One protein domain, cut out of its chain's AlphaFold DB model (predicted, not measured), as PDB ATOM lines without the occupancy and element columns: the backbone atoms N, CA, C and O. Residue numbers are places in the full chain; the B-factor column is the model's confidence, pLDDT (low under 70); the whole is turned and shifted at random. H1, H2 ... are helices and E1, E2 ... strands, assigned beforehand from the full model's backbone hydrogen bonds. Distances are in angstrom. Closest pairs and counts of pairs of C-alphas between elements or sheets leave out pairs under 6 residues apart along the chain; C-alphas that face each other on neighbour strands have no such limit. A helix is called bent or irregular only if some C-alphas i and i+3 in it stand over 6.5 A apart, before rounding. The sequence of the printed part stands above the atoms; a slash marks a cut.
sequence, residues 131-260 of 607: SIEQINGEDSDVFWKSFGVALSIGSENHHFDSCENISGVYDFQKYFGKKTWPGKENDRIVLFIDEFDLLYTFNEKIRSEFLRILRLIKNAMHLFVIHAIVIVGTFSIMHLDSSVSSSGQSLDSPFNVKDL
ATOM      1  N   SER A 131     -39.905  -0.805  22.855       61.06
ATOM      2  CA  SER A 131     -41.233  -1.112  22.299       61.06
ATOM      3  C   SER A 131     -42.301  -0.195  22.909       61.06
ATOM      4  O   SER A 131     -42.257   0.126  24.103       61.06
ATOM      5  N   ILE A 132     -43.277   0.216  22.092       67.38
ATOM      6  CA  ILE A 132     -44.431   0.986  22.565       67.38
ATOM      7  C   ILE A 132     -45.376   0.155  23.457       67.38
ATOM      8  O   ILE A 132     -46.038   0.749  24.310       67.38
ATOM      9  N   GLU A 133     -45.402  -1.186  23.364       61.69
ATOM     10  CA  GLU A 133     -46.230  -2.043  24.246       61.69
ATOM     11  C   GLU A 133     -45.941  -1.796  25.740       61.69
ATOM     12  O   GLU A 133     -46.813  -1.981  26.588       61.69
ATOM     13  N   GLN A 134     -44.729  -1.347  26.078       67.00
ATOM     14  CA  GLN A 134     -44.287  -1.123  27.457       67.00
ATOM     15  C   GLN A 134     -44.658   0.270  28.006       67.00
ATOM     16  O   GLN A 134     -44.371   0.576  29.166       67.00
ATOM     17  N   ILE A 135     -45.276   1.135  27.192       73.81
ATOM     18  CA  ILE A 135     -45.542   2.536  27.535       73.81
ATOM     19  C   ILE A 135     -46.985   2.705  28.025       73.81
ATOM     20  O   ILE A 135     -47.938   2.387  27.317       73.81
ATOM     21  N   ASN A 136     -47.165   3.274  29.221       70.25
ATOM     22  CA  ASN A 136     -48.488   3.665  29.709       70.25
ATOM     23  C   ASN A 136     -48.863   5.049  29.154       70.25
ATOM     24  O   ASN A 136     -48.107   5.996  29.321       70.25
ATOM     25  N   GLY A 137     -50.032   5.178  28.521       74.31
ATOM     26  CA  GLY A 137     -50.524   6.438  27.956       74.31
ATOM     27  C   GLY A 137     -51.824   6.958  28.567       74.31
ATOM     28  O   GLY A 137     -52.611   7.575  27.848       74.31
ATOM     29  N   GLU A 138     -52.064   6.710  29.861       76.12
ATOM     30  CA  GLU A 138     -53.181   7.303  30.618       76.12
ATOM     31  C   GLU A 138     -53.259   8.830  30.438       76.12
ATOM     32  O   GLU A 138     -54.315   9.375  30.107       76.12
ATOM     33  N   ASP A 139     -52.123   9.515  30.575       81.62
ATOM     34  CA  ASP A 139     -51.958  10.928  30.254       81.62
ATOM     35  C   ASP A 139     -50.551  11.216  29.695       81.62
ATOM     36  O   ASP A 139     -49.714  10.318  29.579       81.62
ATOM     37  N   SER A 140     -50.299  12.464  29.282       82.12
ATOM     38  CA  SER A 140     -49.025  12.845  28.650       82.12
ATOM     39  C   SER A 140     -47.832  12.718  29.602       82.12
ATOM     40  O   SER A 140     -46.782  12.224  29.197       82.12
ATOM     41  N   ASP A 141     -47.984  13.091  30.873       83.50
ATOM     42  CA  ASP A 141     -46.878  13.051  31.833       83.50
ATOM     43  C   ASP A 141     -46.499  11.597  32.149       83.50
ATOM     44  O   ASP A 141     -45.316  11.259  32.243       83.50
ATOM     45  N   VAL A 142     -47.505  10.726  32.288       83.94
ATOM     46  CA  VAL A 142     -47.323   9.279  32.462       83.94
ATOM     47  C   VAL A 142     -46.652   8.675  31.228       83.94
ATOM     48  O   VAL A 142     -45.660   7.959  31.376       83.94
ATOM     49  N   PHE A 143     -47.106   9.041  30.027       85.69
ATOM     50  CA  PHE A 143     -46.505   8.603  28.767       85.69
ATOM     51  C   PHE A 143     -45.020   8.942  28.679       85.69
ATOM     52  O   PHE A 143     -44.199   8.059  28.432       85.69
ATOM     53  N   TRP A 144     -44.650  10.205  28.907       85.44
ATOM     54  CA  TRP A 144     -43.259  10.636  28.780       85.44
ATOM     55  C   TRP A 144     -42.350   9.981  29.816       85.44
ATOM     56  O   TRP A 144     -41.241   9.579  29.461       85.44
ATOM     57  N   LYS A 145     -42.837   9.791  31.050       85.62
ATOM     58  CA  LYS A 145     -42.105   9.060  32.096       85.62
ATOM     59  C   LYS A 145     -41.891   7.603  31.719       85.62
ATOM     60  O   LYS A 145     -40.760   7.127  31.765       85.62
ATOM     61  N   SER A 146     -42.948   6.900  31.310       82.38
ATOM     62  CA  SER A 146     -42.847   5.506  30.868       82.38
ATOM     63  C   SER A 146     -41.927   5.363  29.654       82.38
ATOM     64  O   SER A 146     -41.110   4.447  29.615       82.38
ATOM     65  N   PHE A 147     -41.983   6.303  28.707       84.00
ATOM     66  CA  PHE A 147     -41.075   6.332  27.563       84.00
ATOM     67  C   PHE A 147     -39.617   6.573  27.983       84.00
ATOM     68  O   PHE A 147     -38.720   5.877  27.516       84.00
ATOM     69  N   GLY A 148     -39.363   7.506  28.906       82.38
ATOM     70  CA  GLY A 148     -38.033   7.746  29.473       82.38
ATOM     71  C   GLY A 148     -37.460   6.525  30.199       82.38
ATOM     72  O   GLY A 148     -36.286   6.190  30.027       82.38
ATOM     73  N   VAL A 149     -38.293   5.803  30.952       80.19
ATOM     74  CA  VAL A 149     -37.913   4.531  31.588       80.19
ATOM     75  C   VAL A 149     -37.565   3.478  30.532       80.19
ATOM     76  O   VAL A 149     -36.498   2.875  30.620       80.19
ATOM     77  N   ALA A 150     -38.390   3.311  29.494       78.31
ATOM     78  CA  ALA A 150     -38.127   2.359  28.410       78.31
ATOM     79  C   ALA A 150     -36.811   2.658  27.664       78.31
ATOM     80  O   ALA A 150     -36.065   1.740  27.323       78.31
ATOM     81  N   LEU A 151     -36.480   3.940  27.464       78.12
ATOM     82  CA  LEU A 151     -35.193   4.358  26.894       78.12
ATOM     83  C   LEU A 151     -34.008   4.048  27.816       78.12
ATOM     84  O   LEU A 151     -32.925   3.742  27.326       78.12
ATOM     85  N   SER A 152     -34.211   4.135  29.133       75.94
ATOM     86  CA  SER A 152     -33.175   3.852  30.139       75.94
ATOM     87  C   SER A 152     -32.854   2.364  30.218       75.94
ATOM     88  O   SER A 152     -31.691   1.986  30.299       75.94
ATOM     89  N   ILE A 153     -33.882   1.514  30.152       70.88
ATOM     90  CA  ILE A 153     -33.718   0.055  30.107       70.88
ATOM     91  C   ILE A 153     -32.984  -0.338  28.818       70.88
ATOM     92  O   ILE A 153     -32.024  -1.105  28.851       70.88
ATOM     93  N   GLY A 154     -33.367   0.264  27.686       64.88
ATOM     94  CA  GLY A 154     -32.705   0.030  26.402       64.88
ATOM     95  C   GLY A 154     -31.245   0.494  26.332       64.88
ATOM     96  O   GLY A 154     -30.507   0.085  25.435       64.88
ATOM     97  N   SER A 155     -30.802   1.341  27.268       64.88
ATOM     98  CA  SER A 155     -29.453   1.914  27.295       64.88
ATOM     99  C   SER A 155     -28.504   1.263  28.310       64.88
ATOM    100  O   SER A 155     -27.358   1.718  28.419       64.88
ATOM    101  N   GLU A 156     -28.919   0.177  28.987       57.59
ATOM    102  CA  GLU A 156     -28.157  -0.525  30.043       57.59
ATOM    103  C   GLU A 156     -26.710  -0.899  29.637       57.59
ATOM    104  O   GLU A 156     -25.836  -1.044  30.493       57.59
ATOM    105  N   ASN A 157     -26.400  -0.939  28.334       53.28
ATOM    106  CA  ASN A 157     -25.071  -1.214  27.773       53.28
ATOM    107  C   ASN A 157     -24.192   0.029  27.447       53.28
ATOM    108  O   ASN A 157     -23.352  -0.031  26.550       53.28
ATOM    109  N   HIS A 158     -24.288   1.120  28.226       53.53
ATOM    110  CA  HIS A 158     -23.290   2.220  28.318       53.53
ATOM    111  C   HIS A 158     -23.333   3.369  27.289       53.53
ATOM    112  O   HIS A 158     -22.291   3.975  27.012       53.53
ATOM    113  N   HIS A 159     -24.492   3.732  26.736       56.59
ATOM    114  CA  HIS A 159     -24.541   4.837  25.764       56.59
ATOM    115  C   HIS A 159     -24.977   6.198  26.326       56.59
ATOM    116  O   HIS A 159     -24.558   7.210  25.765       56.59
ATOM    117  N   PHE A 160     -25.744   6.250  27.423       62.66
ATOM    118  CA  PHE A 160     -26.105   7.489  28.130       62.66
ATOM    119  C   PHE A 160     -26.776   7.216  29.487       62.66
ATOM    120  O   PHE A 160     -27.263   6.111  29.716       62.66
ATOM    121  N   ASP A 161     -26.769   8.219  30.373       63.47
ATOM    122  CA  ASP A 161     -27.325   8.157  31.736       63.47
ATOM    123  C   ASP A 161     -28.842   7.879  31.756       63.47
ATOM    124  O   ASP A 161     -29.531   8.040  30.749       63.47
ATOM    125  N   SER A 162     -29.394   7.529  32.922       69.25
ATOM    126  CA  SER A 162     -30.838   7.297  33.086       69.25
ATOM    127  C   SER A 162     -31.691   8.446  32.512       69.25
ATOM    128  O   SER A 162     -31.479   9.630  32.791       69.25
ATOM    129  N   CYS A 163     -32.670   8.067  31.694       72.75
ATOM    130  CA  CYS A 163     -33.696   8.914  31.088       72.75
ATOM    131  C   CYS A 163     -34.979   8.989  31.938       72.75
ATOM    132  O   CYS A 163     -35.988   9.516  31.473       72.75
ATOM    133  N   GLU A 164     -34.958   8.522  33.191       72.12
ATOM    134  CA  GLU A 164     -36.106   8.556  34.117       72.12
ATOM    135  C   GLU A 164     -36.654   9.970  34.380       72.12
ATOM    136  O   GLU A 164     -37.817  10.138  34.741       72.12
ATOM    137  N   ASN A 165     -35.833  11.002  34.172       78.25
ATOM    138  CA  ASN A 165     -36.225  12.400  34.364       78.25
ATOM    139  C   ASN A 165     -36.995  12.999  33.174       78.25
ATOM    140  O   ASN A 165     -37.342  14.180  33.207       78.25
ATOM    141  N   ILE A 166     -37.237  12.233  32.106       83.62
ATOM    142  CA  ILE A 166     -38.044  12.694  30.976       83.62
ATOM    143  C   ILE A 166     -39.513  12.627  31.388       83.62
ATOM    144  O   ILE A 166     -40.109  11.560  31.401       83.62
ATOM    145  N   SER A 167     -40.105  13.771  31.733       84.19
ATOM    146  CA  SER A 167     -41.521  13.866  32.118       84.19
ATOM    147  C   SER A 167     -42.386  14.608  31.107       84.19
ATOM    148  O   SER A 167     -43.595  14.719  31.280       84.19
ATOM    149  N   GLY A 168     -41.775  15.091  30.027       84.00
ATOM    150  CA  GLY A 168     -42.477  15.803  28.980       84.00
ATOM    151  C   GLY A 168     -41.620  16.072  27.752       84.00
ATOM    152  O   GLY A 168     -40.414  15.812  27.703       84.00
ATOM    153  N   VAL A 169     -42.262  16.699  26.769       83.56
ATOM    154  CA  VAL A 169     -41.663  17.127  25.498       83.56
ATOM    155  C   VAL A 169     -40.368  17.924  25.686       83.56
ATOM    156  O   VAL A 169     -39.382  17.703  24.982       83.56
ATOM    157  N   TYR A 170     -40.373  18.871  26.625       84.94
ATOM    158  CA  TYR A 170     -39.230  19.747  26.874       84.94
ATOM    159  C   TYR A 170     -38.047  18.987  27.479       84.94
ATOM    160  O   TYR A 170     -36.904  19.213  27.081       84.94
ATOM    161  N   ASP A 171     -38.320  18.054  28.393       86.12
ATOM    162  CA  ASP A 171     -37.280  17.250  29.033       86.12
ATOM    163  C   ASP A 171     -36.600  16.343  28.013       86.12
ATOM    164  O   ASP A 171     -35.373  16.287  27.975       86.12
ATOM    165  N   PHE A 172     -37.376  15.731  27.112       86.88
ATOM    166  CA  PHE A 172     -36.841  14.930  26.011       86.88
ATOM    167  C   PHE A 172     -35.914  15.760  25.109       86.88
ATOM    168  O   PHE A 172     -34.787  15.361  24.807       86.88
ATOM    169  N   GLN A 173     -36.360  16.955  24.707       86.81
ATOM    170  CA  GLN A 173     -35.567  17.858  23.869       86.81
ATOM    171  C   GLN A 173     -34.279  18.307  24.558       86.81
ATOM    172  O   GLN A 173     -33.221  18.364  23.928       86.81
ATOM    173  N   LYS A 174     -34.370  18.639  25.846       86.50
ATOM    174  CA  LYS A 174     -33.227  19.049  26.653       86.50
ATOM    175  C   LYS A 174     -32.249  17.894  26.829       86.50
ATOM    176  O   LYS A 174     -31.054  18.112  26.691       86.50
ATOM    177  N   TYR A 175     -32.727  16.684  27.084       86.38
ATOM    178  CA  TYR A 175     -31.864  15.529  27.287       86.38
ATOM    179  C   TYR A 175     -31.038  15.217  26.030       86.38
ATOM    180  O   TYR A 175     -29.814  15.174  26.088       86.38
ATOM    181  N   PHE A 176     -31.683  15.119  24.862       86.88
ATOM    182  CA  PHE A 176     -31.010  14.787  23.597       86.88
ATOM    183  C   PHE A 176     -30.389  15.988  22.856       86.88
ATOM    184  O   PHE A 176     -29.886  15.845  21.734       86.88
ATOM    185  N   GLY A 177     -30.423  17.186  23.436       87.25
ATOM    186  CA  GLY A 177     -29.806  18.379  22.859       87.25
ATOM    187  C   GLY A 177     -28.280  18.323  22.962       87.25
ATOM    188  O   GLY A 177     -27.741  18.078  24.034       87.25
ATOM    189  N   LYS A 178     -27.544  18.633  21.886       85.56
ATOM    190  CA  LYS A 178     -26.062  18.570  21.879       85.56
ATOM    191  C   LYS A 178     -25.392  19.388  22.983       85.56
ATOM    192  O   LYS A 178     -24.329  19.019  23.458       85.56
ATOM    193  N   LYS A 179     -25.993  20.520  23.367       84.31
ATOM    194  CA  LYS A 179     -25.444  21.425  24.395       84.31
ATOM    195  C   LYS A 179     -25.591  20.890  25.817       84.31
ATOM    196  O   LYS A 179     -24.904  21.360  26.714       84.31
ATOM    197  N   THR A 180     -26.542  19.994  26.018       83.69
ATOM    198  CA  THR A 180     -26.989  19.478  27.315       83.69
ATOM    199  C   THR A 180     -26.783  17.970  27.420       83.69
ATOM    200  O   THR A 180     -27.153  17.379  28.428       83.69
ATOM    201  N   TRP A 181     -26.171  17.373  26.395       84.62
ATOM    202  CA  TRP A 181     -25.860  15.958  26.322       84.62
ATOM    203  C   TRP A 181     -24.850  15.573  27.414       84.62
ATOM    204  O   TRP A 181     -23.777  16.179  27.461       84.62
ATOM    205  N   PRO A 182     -25.153  14.582  28.274       75.06
ATOM    206  CA  PRO A 182     -24.237  14.149  29.330       75.06
ATOM    207  C   PRO A 182     -23.042  13.333  28.802       75.06
ATOM    208  O   PRO A 182     -22.032  13.210  29.493       75.06
ATOM    209  N   GLY A 183     -23.140  12.777  27.589       75.88
ATOM    210  CA  GLY A 183     -22.079  11.989  26.957       75.88
ATOM    211  C   GLY A 183     -21.027  12.829  26.218       75.88
ATOM    212  O   GLY A 183     -20.806  14.007  26.493       75.88
ATOM    213  N   LYS A 184     -20.336  12.220  25.250       75.44
ATOM    214  CA  LYS A 184     -19.266  12.880  24.485       75.44
ATOM    215  C   LYS A 184     -19.850  13.787  23.402       75.44
ATOM    216  O   LYS A 184     -20.844  13.467  22.761       75.44
ATOM    217  N   GLU A 185     -19.150  14.880  23.106       67.25
ATOM    218  CA  GLU A 185     -19.569  15.907  22.131       67.25
ATOM    219  C   GLU A 185     -19.833  15.365  20.708       67.25
ATOM    220  O   GLU A 185     -20.624  15.930  19.953       67.25
ATOM    221  N   ASN A 186     -19.198  14.247  20.342       75.12
ATOM    222  CA  ASN A 186     -19.324  13.608  19.028       75.12
ATOM    223  C   ASN A 186     -20.217  12.360  19.020       75.12
ATOM    224  O   ASN A 186     -20.222  11.636  18.017       75.12
ATOM    225  N   ASP A 187     -20.940  12.089  20.106       79.31
ATOM    226  CA  ASP A 187     -21.858  10.958  20.150       79.31
ATOM    227  C   ASP A 187     -22.955  11.110  19.095       79.31
ATOM    228  O   ASP A 187     -23.439  12.203  18.781       79.31
ATOM    229  N   ARG A 188     -23.317   9.972  18.503       80.75
ATOM    230  CA  ARG A 188     -24.368   9.867  17.496       80.75
ATOM    231  C   ARG A 188     -25.289   8.735  17.884       80.75
ATOM    232  O   ARG A 188     -24.858   7.586  17.920       80.75
ATOM    233  N   ILE A 189     -26.545   9.071  18.134       81.75
ATOM    234  CA  ILE A 189     -27.549   8.110  18.586       81.75
ATOM    235  C   ILE A 189     -28.464   7.763  17.427       81.75
ATOM    236  O   ILE A 189     -28.941   8.647  16.717       81.75
ATOM    237  N   VAL A 190     -28.719   6.476  17.241       84.06
ATOM    238  CA  VAL A 190     -29.792   5.999  16.373       84.06
ATOM    239  C   VAL A 190     -30.847   5.397  17.277       84.06
ATOM    240  O   VAL A 190     -30.546   4.472  18.023       84.06
ATOM    241  N   LEU A 191     -32.053   5.953  17.239       81.44
ATOM    242  CA  LEU A 191     -33.161   5.475  18.052       81.44
ATOM    243  C   LEU A 191     -34.000   4.491  17.238       81.44
ATOM    244  O   LEU A 191     -34.504   4.869  16.183       81.44
ATOM    245  N   PHE A 192     -34.157   3.268  17.737       83.50
ATOM    246  CA  PHE A 192     -35.105   2.288  17.211       83.50
ATOM    247  C   PHE A 192     -36.336   2.262  18.113       83.50
ATOM    248  O   PHE A 192     -36.209   2.077  19.323       83.50
ATOM    249  N   ILE A 193     -37.508   2.482  17.522       81.88
ATOM    250  CA  ILE A 193     -38.800   2.394  18.207       81.88
ATOM    251  C   ILE A 193     -39.585   1.284  17.530       81.88
ATOM    252  O   ILE A 193     -39.937   1.420  16.355       81.88
ATOM    253  N   ASP A 194     -39.822   0.203  18.261       82.69
ATOM    254  CA  ASP A 194     -40.602  -0.926  17.765       82.69
ATOM    255  C   ASP A 194     -42.091  -0.761  18.090       82.69
ATOM    256  O   ASP A 194     -42.460  -0.012  19.000       82.69
ATOM    257  N   GLU A 195     -42.939  -1.446  17.323       77.56
ATOM    258  CA  GLU A 195     -44.406  -1.430  17.445       77.56
ATOM    259  C   GLU A 195     -44.995  -0.012  17.429       77.56
ATOM    260  O   GLU A 195     -45.909   0.346  18.176       77.56
ATOM    261  N   PHE A 196     -44.454   0.832  16.549       83.31
ATOM    262  CA  PHE A 196     -44.822   2.238  16.437       83.31
ATOM    263  C   PHE A 196     -46.311   2.451  16.125       83.31
ATOM    264  O   PHE A 196     -46.883   3.485  16.470       83.31
ATOM    265  N   ASP A 197     -46.962   1.472  15.497       75.94
ATOM    266  CA  ASP A 197     -48.399   1.472  15.245       75.94
ATOM    267  C   ASP A 197     -49.257   1.474  16.520       75.94
ATOM    268  O   ASP A 197     -50.388   1.959  16.497       75.94
ATOM    269  N   LEU A 198     -48.727   1.067  17.672       78.06
ATOM    270  CA  LEU A 198     -49.449   1.203  18.940       78.06
ATOM    271  C   LEU A 198     -49.602   2.660  19.384       78.06
ATOM    272  O   LEU A 198     -50.462   2.967  20.205       78.06
ATOM    273  N   LEU A 199     -48.869   3.607  18.786       79.75
ATOM    274  CA  LEU A 199     -49.096   5.032  19.036       79.75
ATOM    275  C   LEU A 199     -50.554   5.450  18.742       79.75
ATOM    276  O   LEU A 199     -51.050   6.417  19.324       79.75
ATOM    277  N   TYR A 200     -51.254   4.721  17.865       73.94
ATOM    278  CA  TYR A 200     -52.657   4.969  17.524       73.94
ATOM    279  C   TYR A 200     -53.658   4.578  18.610       73.94
ATOM    280  O   TYR A 200     -54.791   5.056  18.561       73.94
ATOM    281  N   THR A 201     -53.272   3.747  19.581       73.75
ATOM    282  CA  THR A 201     -54.160   3.388  20.693       73.75
ATOM    283  C   THR A 201     -54.218   4.486  21.754       73.75
ATOM    284  O   THR A 201     -55.152   4.522  22.553       73.75
ATOM    285  N   PHE A 202     -53.234   5.392  21.775       77.19
ATOM    286  CA  PHE A 202     -53.207   6.520  22.700       77.19
ATOM    287  C   PHE A 202     -54.056   7.693  22.211       77.19
ATOM    288  O   PHE A 202     -54.394   7.829  21.035       77.19
ATOM    289  N   ASN A 203     -54.391   8.584  23.144       79.75
ATOM    290  CA  ASN A 203     -55.196   9.759  22.837       79.75
ATOM    291  C   ASN A 203     -54.506  10.701  21.821       79.75
ATOM    292  O   ASN A 203     -53.279  10.743  21.681       79.75
ATOM    293  N   GLU A 204     -55.315  11.509  21.129       78.69
ATOM    294  CA  GLU A 204     -54.848  12.411  20.067       78.69
ATOM    295  C   GLU A 204     -53.773  13.396  20.551       78.69
ATOM    296  O   GLU A 204     -52.841  13.708  19.806       78.69
ATOM    297  N   LYS A 205     -53.861  13.843  21.810       80.50
ATOM    298  CA  LYS A 205     -52.896  14.768  22.411       80.50
ATOM    299  C   LYS A 205     -51.500  14.143  22.462       80.50
ATOM    300  O   LYS A 205     -50.582  14.730  21.893       80.50
ATOM    301  N   ILE A 206     -51.353  12.955  23.052       81.88
ATOM    302  CA  ILE A 206     -50.074  12.226  23.148       81.88
ATOM    303  C   ILE A 206     -49.492  11.988  21.754       81.88
ATOM    304  O   ILE A 206     -48.343  12.345  21.485       81.88
ATOM    305  N   ARG A 207     -50.313  11.467  20.835       81.31
ATOM    306  CA  ARG A 207     -49.906  11.210  19.449       81.31
ATOM    307  C   ARG A 207     -49.381  12.477  18.770       81.31
ATOM    308  O   ARG A 207     -48.307  12.463  18.173       81.31
ATOM    309  N   SER A 208     -50.105  13.593  18.888       79.00
ATOM    310  CA  SER A 208     -49.705  14.874  18.293       79.00
ATOM    311  C   SER A 208     -48.409  15.431  18.899       79.00
ATOM    312  O   SER A 208     -47.546  15.930  18.173       79.00
ATOM    313  N   GLU A 209     -48.234  15.309  20.217       82.56
ATOM    314  CA  GLU A 209     -47.039  15.767  20.924       82.56
ATOM    315  C   GLU A 209     -45.805  14.971  20.499       82.56
ATOM    316  O   GLU A 209     -44.770  15.574  20.187       82.56
ATOM    317  N   PHE A 210     -45.935  13.646  20.414       84.75
ATOM    318  CA  PHE A 210     -44.863  12.753  19.991       84.75
ATOM    319  C   PHE A 210     -44.434  13.035  18.547       84.75
ATOM    320  O   PHE A 210     -43.265  13.327  18.285       84.75
ATOM    321  N   LEU A 211     -45.383  13.060  17.602       81.75
ATOM    322  CA  LEU A 211     -45.092  13.322  16.186       81.75
ATOM    323  C   LEU A 211     -44.462  14.704  15.966       81.75
ATOM    324  O   LEU A 211     -43.564  14.858  15.131       81.75
ATOM    325  N   ARG A 212     -44.874  15.714  16.744       80.94
ATOM    326  CA  ARG A 212     -44.283  17.058  16.689       80.94
ATOM    327  C   ARG A 212     -42.810  17.058  17.097       80.94
ATOM    328  O   ARG A 212     -42.023  17.780  16.484       80.94
ATOM    329  N   ILE A 213     -42.419  16.259  18.089       83.81
ATOM    330  CA  ILE A 213     -41.011  16.121  18.495       83.81
ATOM    331  C   ILE A 213     -40.190  15.465  17.401       83.81
ATOM    332  O   ILE A 213     -39.132  15.985  17.053       83.81
ATOM    333  N   LEU A 214     -40.685  14.373  16.818       84.25
ATOM    334  CA  LEU A 214     -39.994  13.698  15.719       84.25
ATOM    335  C   LEU A 214     -39.769  14.660  14.547       84.25
ATOM    336  O   LEU A 214     -38.663  14.743  14.008       84.25
ATOM    337  N   ARG A 215     -40.786  15.469  14.209       81.56
ATOM    338  CA  ARG A 215     -40.678  16.510  13.178       81.56
ATOM    339  C   ARG A 215     -39.635  17.568  13.536       81.56
ATOM    340  O   ARG A 215     -38.862  17.989  12.677       81.56
ATOM    341  N   LEU A 216     -39.597  17.996  14.796       82.75
ATOM    342  CA  LEU A 216     -38.633  18.980  15.280       82.75
ATOM    343  C   LEU A 216     -37.196  18.448  15.203       82.75
ATOM    344  O   LEU A 216     -36.322  19.152  14.702       82.75
ATOM    345  N   ILE A 217     -36.960  17.203  15.621       83.31
ATOM    346  CA  ILE A 217     -35.640  16.563  15.542       83.31
ATOM    347  C   ILE A 217     -35.213  16.419  14.085       83.31
ATOM    348  O   ILE A 217     -34.099  16.800  13.746       83.31
ATOM    349  N   LYS A 218     -36.111  15.958  13.206       82.00
ATOM    350  CA  LYS A 218     -35.849  15.840  11.764       82.00
ATOM    351  C   LYS A 218     -35.470  17.180  11.127       82.00
ATOM    352  O   LYS A 218     -34.524  17.249  10.348       82.00
ATOM    353  N   ASN A 219     -36.177  18.257  11.465       82.06
ATOM    354  CA  ASN A 219     -35.919  19.578  10.884       82.06
ATOM    355  C   ASN A 219     -34.691  20.271  11.496       82.06
ATOM    356  O   ASN A 219     -34.056  21.099  10.844       82.06
ATOM    357  N   ALA A 220     -34.339  19.937  12.740       84.06
ATOM    358  CA  ALA A 220     -33.253  20.562  13.486       84.06
ATOM    359  C   ALA A 220     -32.169  19.562  13.925       84.06
ATOM    360  O   ALA A 220     -31.550  19.754  14.969       84.06
ATOM    361  N   MET A 221     -31.879  18.535  13.114       82.44
ATOM    362  CA  MET A 221     -30.944  17.444  13.461       82.44
ATOM    363  C   MET A 221     -29.571  17.931  13.939       82.44
ATOM    364  O   MET A 221     -28.926  17.299  14.767       82.44
ATOM    365  N   HIS A 222     -29.106  19.084  13.450       83.88
ATOM    366  CA  HIS A 222     -27.826  19.664  13.856       83.88
ATOM    367  C   HIS A 222     -27.767  20.068  15.342       83.88
ATOM    368  O   HIS A 222     -26.656  20.178  15.869       83.88
ATOM    369  N   LEU A 223     -28.916  20.253  16.006       85.94
ATOM    370  CA  LEU A 223     -29.044  20.617  17.424       85.94
ATOM    371  C   LEU A 223     -29.125  19.410  18.371       85.94
ATOM    372  O   LEU A 223     -28.946  19.590  19.574       85.94
ATOM    373  N   PHE A 224     -29.357  18.204  17.850       86.50
ATOM    374  CA  PHE A 224     -29.554  16.982  18.637       86.50
ATOM    375  C   PHE A 224     -28.401  15.994  18.449       86.50
ATOM    376  O   PHE A 224     -27.749  15.979  17.403       86.50
ATOM    377  N   VAL A 225     -28.139  15.158  19.456       86.56
ATOM    378  CA  VAL A 225     -27.222  14.007  19.313       86.56
ATOM    379  C   VAL A 225     -27.856  12.844  18.545       86.56
ATOM    380  O   VAL A 225     -27.158  11.954  18.056       86.56
ATOM    381  N   ILE A 226     -29.184  12.870  18.403       85.94
ATOM    382  CA  ILE A 226     -29.943  11.915  17.601       85.94
ATOM    383  C   ILE A 226     -29.589  12.121  16.127       85.94
ATOM    384  O   ILE A 226     -29.886  13.150  15.520       85.94
ATOM    385  N   HIS A 227     -28.935  11.115  15.562       84.94
ATOM    386  CA  HIS A 227     -28.517  11.058  14.173       84.94
ATOM    387  C   HIS A 227     -29.579  10.443  13.264       84.94
ATOM    388  O   HIS A 227     -29.659  10.821  12.101       84.94
ATOM    389  N   ALA A 228     -30.380   9.506  13.767       84.38
ATOM    390  CA  ALA A 228     -31.496   8.924  13.034       84.38
ATOM    391  C   ALA A 228     -32.544   8.370  14.003       84.38
ATOM    392  O   ALA A 228     -32.221   7.991  15.129       84.38
ATOM    393  N   ILE A 229     -33.793   8.323  13.544       83.38
ATOM    394  CA  ILE A 229     -34.897   7.650  14.226       83.38
ATOM    395  C   ILE A 229     -35.460   6.640  13.235       83.38
ATOM    396  O   ILE A 229     -35.837   7.013  12.123       83.38
ATOM    397  N   VAL A 230     -35.477   5.376  13.632       84.62
ATOM    398  CA  VAL A 230     -36.033   4.260  12.877       84.62
ATOM    399  C   VAL A 230     -37.263   3.784  13.632       84.62
ATOM    400  O   VAL A 230     -37.168   3.395  14.792       84.62
ATOM    401  N   ILE A 231     -38.413   3.848  12.973       82.75
ATOM    402  CA  ILE A 231     -39.661   3.299  13.498       82.75
ATOM    403  C   ILE A 231     -39.947   1.969  12.809       82.75
ATOM    404  O   ILE A 231     -39.727   1.828  11.603       82.75
ATOM    405  N   VAL A 232     -40.418   1.002  13.581       84.56
ATOM    406  CA  VAL A 232     -40.788  -0.336  13.123       84.56
ATOM    407  C   VAL A 232     -42.213  -0.609  13.587       84.56
ATOM    408  O   VAL A 232     -42.624  -0.127  14.637       84.56
ATOM    409  N   GLY A 233     -42.992  -1.315  12.776       77.00
ATOM    410  CA  GLY A 233     -44.350  -1.724  13.118       77.00
ATOM    411  C   GLY A 233     -45.142  -2.152  11.890       77.00
ATOM    412  O   GLY A 233     -44.585  -2.326  10.800       77.00
ATOM    413  N   THR A 234     -46.438  -2.372  12.085       77.56
ATOM    414  CA  THR A 234     -47.314  -2.972  11.070       77.56
ATOM    415  C   THR A 234     -47.666  -2.004   9.933       77.56
ATOM    416  O   THR A 234     -47.249  -0.840   9.905       77.56
ATOM    417  N   PHE A 235     -48.472  -2.472   8.967       71.69
ATOM    418  CA  PHE A 235     -48.984  -1.639   7.872       71.69
ATOM    419  C   PHE A 235     -49.653  -0.346   8.370       71.69
ATOM    420  O   PHE A 235     -49.579   0.676   7.687       71.69
ATOM    421  N   SER A 236     -50.203  -0.355   9.587       71.25
ATOM    422  CA  SER A 236     -50.872   0.784  10.216       71.25
ATOM    423  C   SER A 236     -50.018   2.054  10.306       71.25
ATOM    424  O   SER A 236     -50.563   3.156  10.292       71.25
ATOM    425  N   ILE A 237     -48.683   1.934  10.316       72.25
ATOM    426  CA  ILE A 237     -47.756   3.081  10.251       72.25
ATOM    427  C   ILE A 237     -47.992   3.932   8.990       72.25
ATOM    428  O   ILE A 237     -47.750   5.137   8.990       72.25
ATOM    429  N   MET A 238     -48.498   3.348   7.901       66.25
ATOM    430  CA  MET A 238     -48.796   4.099   6.680       66.25
ATOM    431  C   MET A 238     -49.985   5.068   6.834       66.25
ATOM    432  O   MET A 238     -50.131   5.968   6.013       66.25
ATOM    433  N   HIS A 239     -50.794   4.952   7.894       62.81
ATOM    434  CA  HIS A 239     -51.897   5.876   8.193       62.81
ATOM    435  C   HIS A 239     -51.450   7.136   8.952       62.81
ATOM    436  O   HIS A 239     -52.281   7.874   9.486       62.81
ATOM    437  N   LEU A 240     -50.140   7.407   9.045       57.59
ATOM    438  CA  LEU A 240     -49.608   8.582   9.755       57.59
ATOM    439  C   LEU A 240     -49.996   9.907   9.091       57.59
ATOM    440  O   LEU A 240     -49.924  10.938   9.748       57.59
ATOM    441  N   ASP A 241     -50.453   9.864   7.838       49.47
ATOM    442  CA  ASP A 241     -50.817  11.034   7.034       49.47
ATOM    443  C   ASP A 241     -52.327  11.354   7.004       49.47
ATOM    444  O   ASP A 241     -52.708  12.415   6.509       49.47
ATOM    445  N   SER A 242     -53.213  10.462   7.475       46.22
ATOM    446  CA  SER A 242     -54.619  10.473   7.020       46.22
ATOM    447  C   SER A 242     -55.681  10.939   8.019       46.22
ATOM    448  O   SER A 242     -56.823  11.144   7.606       46.22
ATOM    449  N   SER A 243     -55.379  11.158   9.304       41.16
ATOM    450  CA  SER A 243     -56.399  11.710  10.206       41.16
ATOM    451  C   SER A 243     -56.441  13.235  10.100       41.16
ATOM    452  O   SER A 243     -55.691  13.938  10.780       41.16
ATOM    453  N   VAL A 244     -57.350  13.746   9.264       41.19
ATOM    454  CA  VAL A 244     -57.892  15.099   9.431       41.19
ATOM    455  C   VAL A 244     -58.532  15.124  10.813       41.19
ATOM    456  O   VAL A 244     -59.527  14.438  11.051       41.19
ATOM    457  N   SER A 245     -57.937  15.857  11.750       41.31
ATOM    458  CA  SER A 245     -58.571  16.068  13.043       41.31
ATOM    459  C   SER A 245     -59.924  16.752  12.825       41.31
ATOM    460  O   SER A 245     -60.086  17.590  11.933       41.31
ATOM    461  N   SER A 246     -60.901  16.473  13.684       41.12
ATOM    462  CA  SER A 246     -62.166  17.225  13.758       41.12
ATOM    463  C   SER A 246     -61.963  18.722  14.071       41.12
ATOM    464  O   SER A 246     -62.921  19.493  14.067       41.12
ATOM    465  N   SER A 247     -60.712  19.146  14.295       44.09
ATOM    466  CA  SER A 247     -60.251  20.527  14.464       44.09
ATOM    467  C   SER A 247     -59.579  21.139  13.218       44.09
ATOM    468  O   SER A 247     -59.113  22.276  13.283       44.09
ATOM    469  N   GLY A 248     -59.544  20.440  12.074       36.53
ATOM    470  CA  GLY A 248     -59.059  20.986  10.800       36.53
ATOM    471  C   GLY A 248     -57.540  21.179  10.703       36.53
ATOM    472  O   GLY A 248     -57.077  21.888   9.810       36.53
ATOM    473  N   GLN A 249     -56.752  20.565  11.594       42.69
ATOM    474  CA  GLN A 249     -55.291  20.533  11.484       42.69
ATOM    475  C   GLN A 249     -54.856  19.216  10.837       42.69
ATOM    476  O   GLN A 249     -55.155  18.137  11.346       42.69
ATOM    477  N   SER A 250     -54.139  19.297   9.715       42.97
ATOM    478  CA  SER A 250     -53.483  18.131   9.130       42.97
ATOM    479  C   SER A 250     -52.343  17.689  10.053       42.97
ATOM    480  O   SER A 250     -51.392  18.429  10.326       42.97
ATOM    481  N   LEU A 251     -52.447  16.477  10.591       51.75
ATOM    482  CA  LEU A 251     -51.332  15.820  11.262       51.75
ATOM    483  C   LEU A 251     -50.373  15.316  10.175       51.75
ATOM    484  O   LEU A 251     -50.390  14.144   9.842       51.75
ATOM    485  N   ASP A 252     -49.573  16.203   9.576       56.84
ATOM    486  CA  ASP A 252     -48.631  15.784   8.524       56.84
ATOM    487  C   ASP A 252     -47.627  14.752   9.092       56.84
ATOM    488  O   ASP A 252     -47.005  15.002  10.131       56.84
ATOM    489  N   SER A 253     -47.399  13.594   8.472       60.81
ATOM    490  CA  SER A 253     -46.417  12.655   9.027       60.81
ATOM    491  C   SER A 253     -45.016  13.293   9.065       60.81
ATOM    492  O   SER A 253     -44.584  13.942   8.106       60.81
ATOM    493  N   PRO A 254     -44.239  13.135  10.156       63.66
ATOM    494  CA  PRO A 254     -42.828  13.510  10.146       63.66
ATOM    495  C   PRO A 254     -42.001  12.596   9.225       63.66
ATOM    496  O   PRO A 254     -40.849  12.919   8.922       63.66
ATOM    497  N   PHE A 255     -42.565  11.485   8.748       67.38
ATOM    498  CA  PHE A 255     -41.904  10.495   7.907       67.38
ATOM    499  C   PHE A 255     -42.338  10.628   6.450       67.38
ATOM    500  O   PHE A 255     -43.492  10.905   6.152       67.38
ATOM    501  N   ASN A 256     -41.394  10.446   5.526       61.78
ATOM    502  CA  ASN A 256     -41.696  10.420   4.100       61.78
ATOM    503  C   ASN A 256     -41.916   8.963   3.676       61.78
ATOM    504  O   ASN A 256     -41.078   8.117   3.976       61.78
ATOM    505  N   VAL A 257     -42.981   8.672   2.925       54.72
ATOM    506  CA  VAL A 257     -43.258   7.328   2.377       54.72
ATOM    507  C   VAL A 257     -42.085   6.800   1.533       54.72
ATOM    508  O   VAL A 257     -41.883   5.594   1.444       54.72
ATOM    509  N   LYS A 258     -41.257   7.684   0.956       50.62
ATOM    510  CA  LYS A 258     -40.030   7.300   0.230       50.62
ATOM    511  C   LYS A 258     -38.925   6.708   1.113       50.62
ATOM    512  O   LYS A 258     -38.071   6.005   0.587       50.62
ATOM    513  N   ASP A 259     -38.945   6.986   2.416       63.38
ATOM    514  CA  ASP A 259     -37.980   6.464   3.390       63.38
ATOM    515  C   ASP A 259     -38.462   5.131   4.011       63.38
ATOM    516  O   ASP A 259     -37.797   4.568   4.881       63.38
ATOM    517  N   LEU A 260     -39.619   4.612   3.570       70.12
ATOM    518  CA  LEU A 260     -40.189   3.349   4.034       70.12
ATOM    519  C   LEU A 260     -39.362   2.160   3.534       70.12
ATOM    520  O   LEU A 260     -39.289   1.888   2.334       70.12
TER     521      LEU A 260
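Overview. This is residues 131 to 260 of the 607 residues of an uncharacterized protein of Rhizophagus irregularis (UniProt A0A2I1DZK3). A small parallel sheet of two strands, E1 and E2, and the longest helix, H4, stand with H2 and H1 round the middle of the domain; H3 and H5 lie past the ends of the two strands, and long links and a tail make up much of the rest. H4 runs back from H3 toward the beginning of E2. The printed part has 130 residues, with five named helices and two named strands in the order H1 H2 E1 H3 H4 E2 H5; under half of the residues, 62, are in named elements, and the class is mostly helix. The whole is compact, with a radius of gyration of the C-alphas of 14.6 A and spans of 43 by 31 by 25 A.

Along the chain. E1 is residues 189 to 194, 15.9 A long, beginning at C-alpha 189 (-27.549, 8.110, 18.586), and E2 is residues 226 to 231, 13.6 A. H4, residues 204 to 219, is 22.2 A long and begins at C-alpha 204 (-54.848, 12.411, 20.067). H1 is residues 140 to 153, 20.0 A, and H2 residues 169 to 175, 10.1 A. H3 is residues 196 to 201, 10.3 A. H5, residues 235 to 241, is 12.8 A long, ends at C-alpha 241 (-50.817, 11.034, 7.034), and is irregular: C-alphas 238 and 241 are 7.2 A apart.

Arrangement. E1 and E2 are parallel neighbours at 14 degrees, with N 191 and O 228 at 2.9 A and N 230 and O 191 at 2.8 A, within hydrogen-bond range. E1, H3, H4 and E2 form a strand-helix-strand unit, two parallel neighbour strands with helices between, and its crossover is right-handed. The closest C-alphas of H4 and E2 are those of Ile 217 and Ile 226, 7.6 A. H2 touches residues 209 to 213 of H4 at a steep tilt of 39 degrees, the same way; Val 169 and Ile 213 have the closest C-alphas, 7.1 A. H1 and H4 only just touch, only at their ends, with 3 pairs of C-alphas within 8 A, the closest Ser 140 and Ile 206, 5.6 A. H3 and H5 only just touch, also with 3 pairs, the closest Asp 197 and Ile 237, 5.3 A. Among the pairs apart are H1 and E1, and H4 and H5. Every O i to N i+4 pair is within hydrogen-bond range in H1, H2 and H4; H3 has 0 of 2 but 3 of 3 O i to N i+3 pairs, and H5 0 of 3 but 3 of 4.

Size, cuts and confidence. The C-alphas farthest apart are those of Lys 184 and Ser 246, 44.4 A. The printed part has no cut. The links H1 to H2 and H2 to E1 are long, and residues 242 to 260 hold no named element. The mean pLDDT of the printed part is 74.0; residues 131 to 134, 154 to 162, 185 and 238 to 259 are under 70.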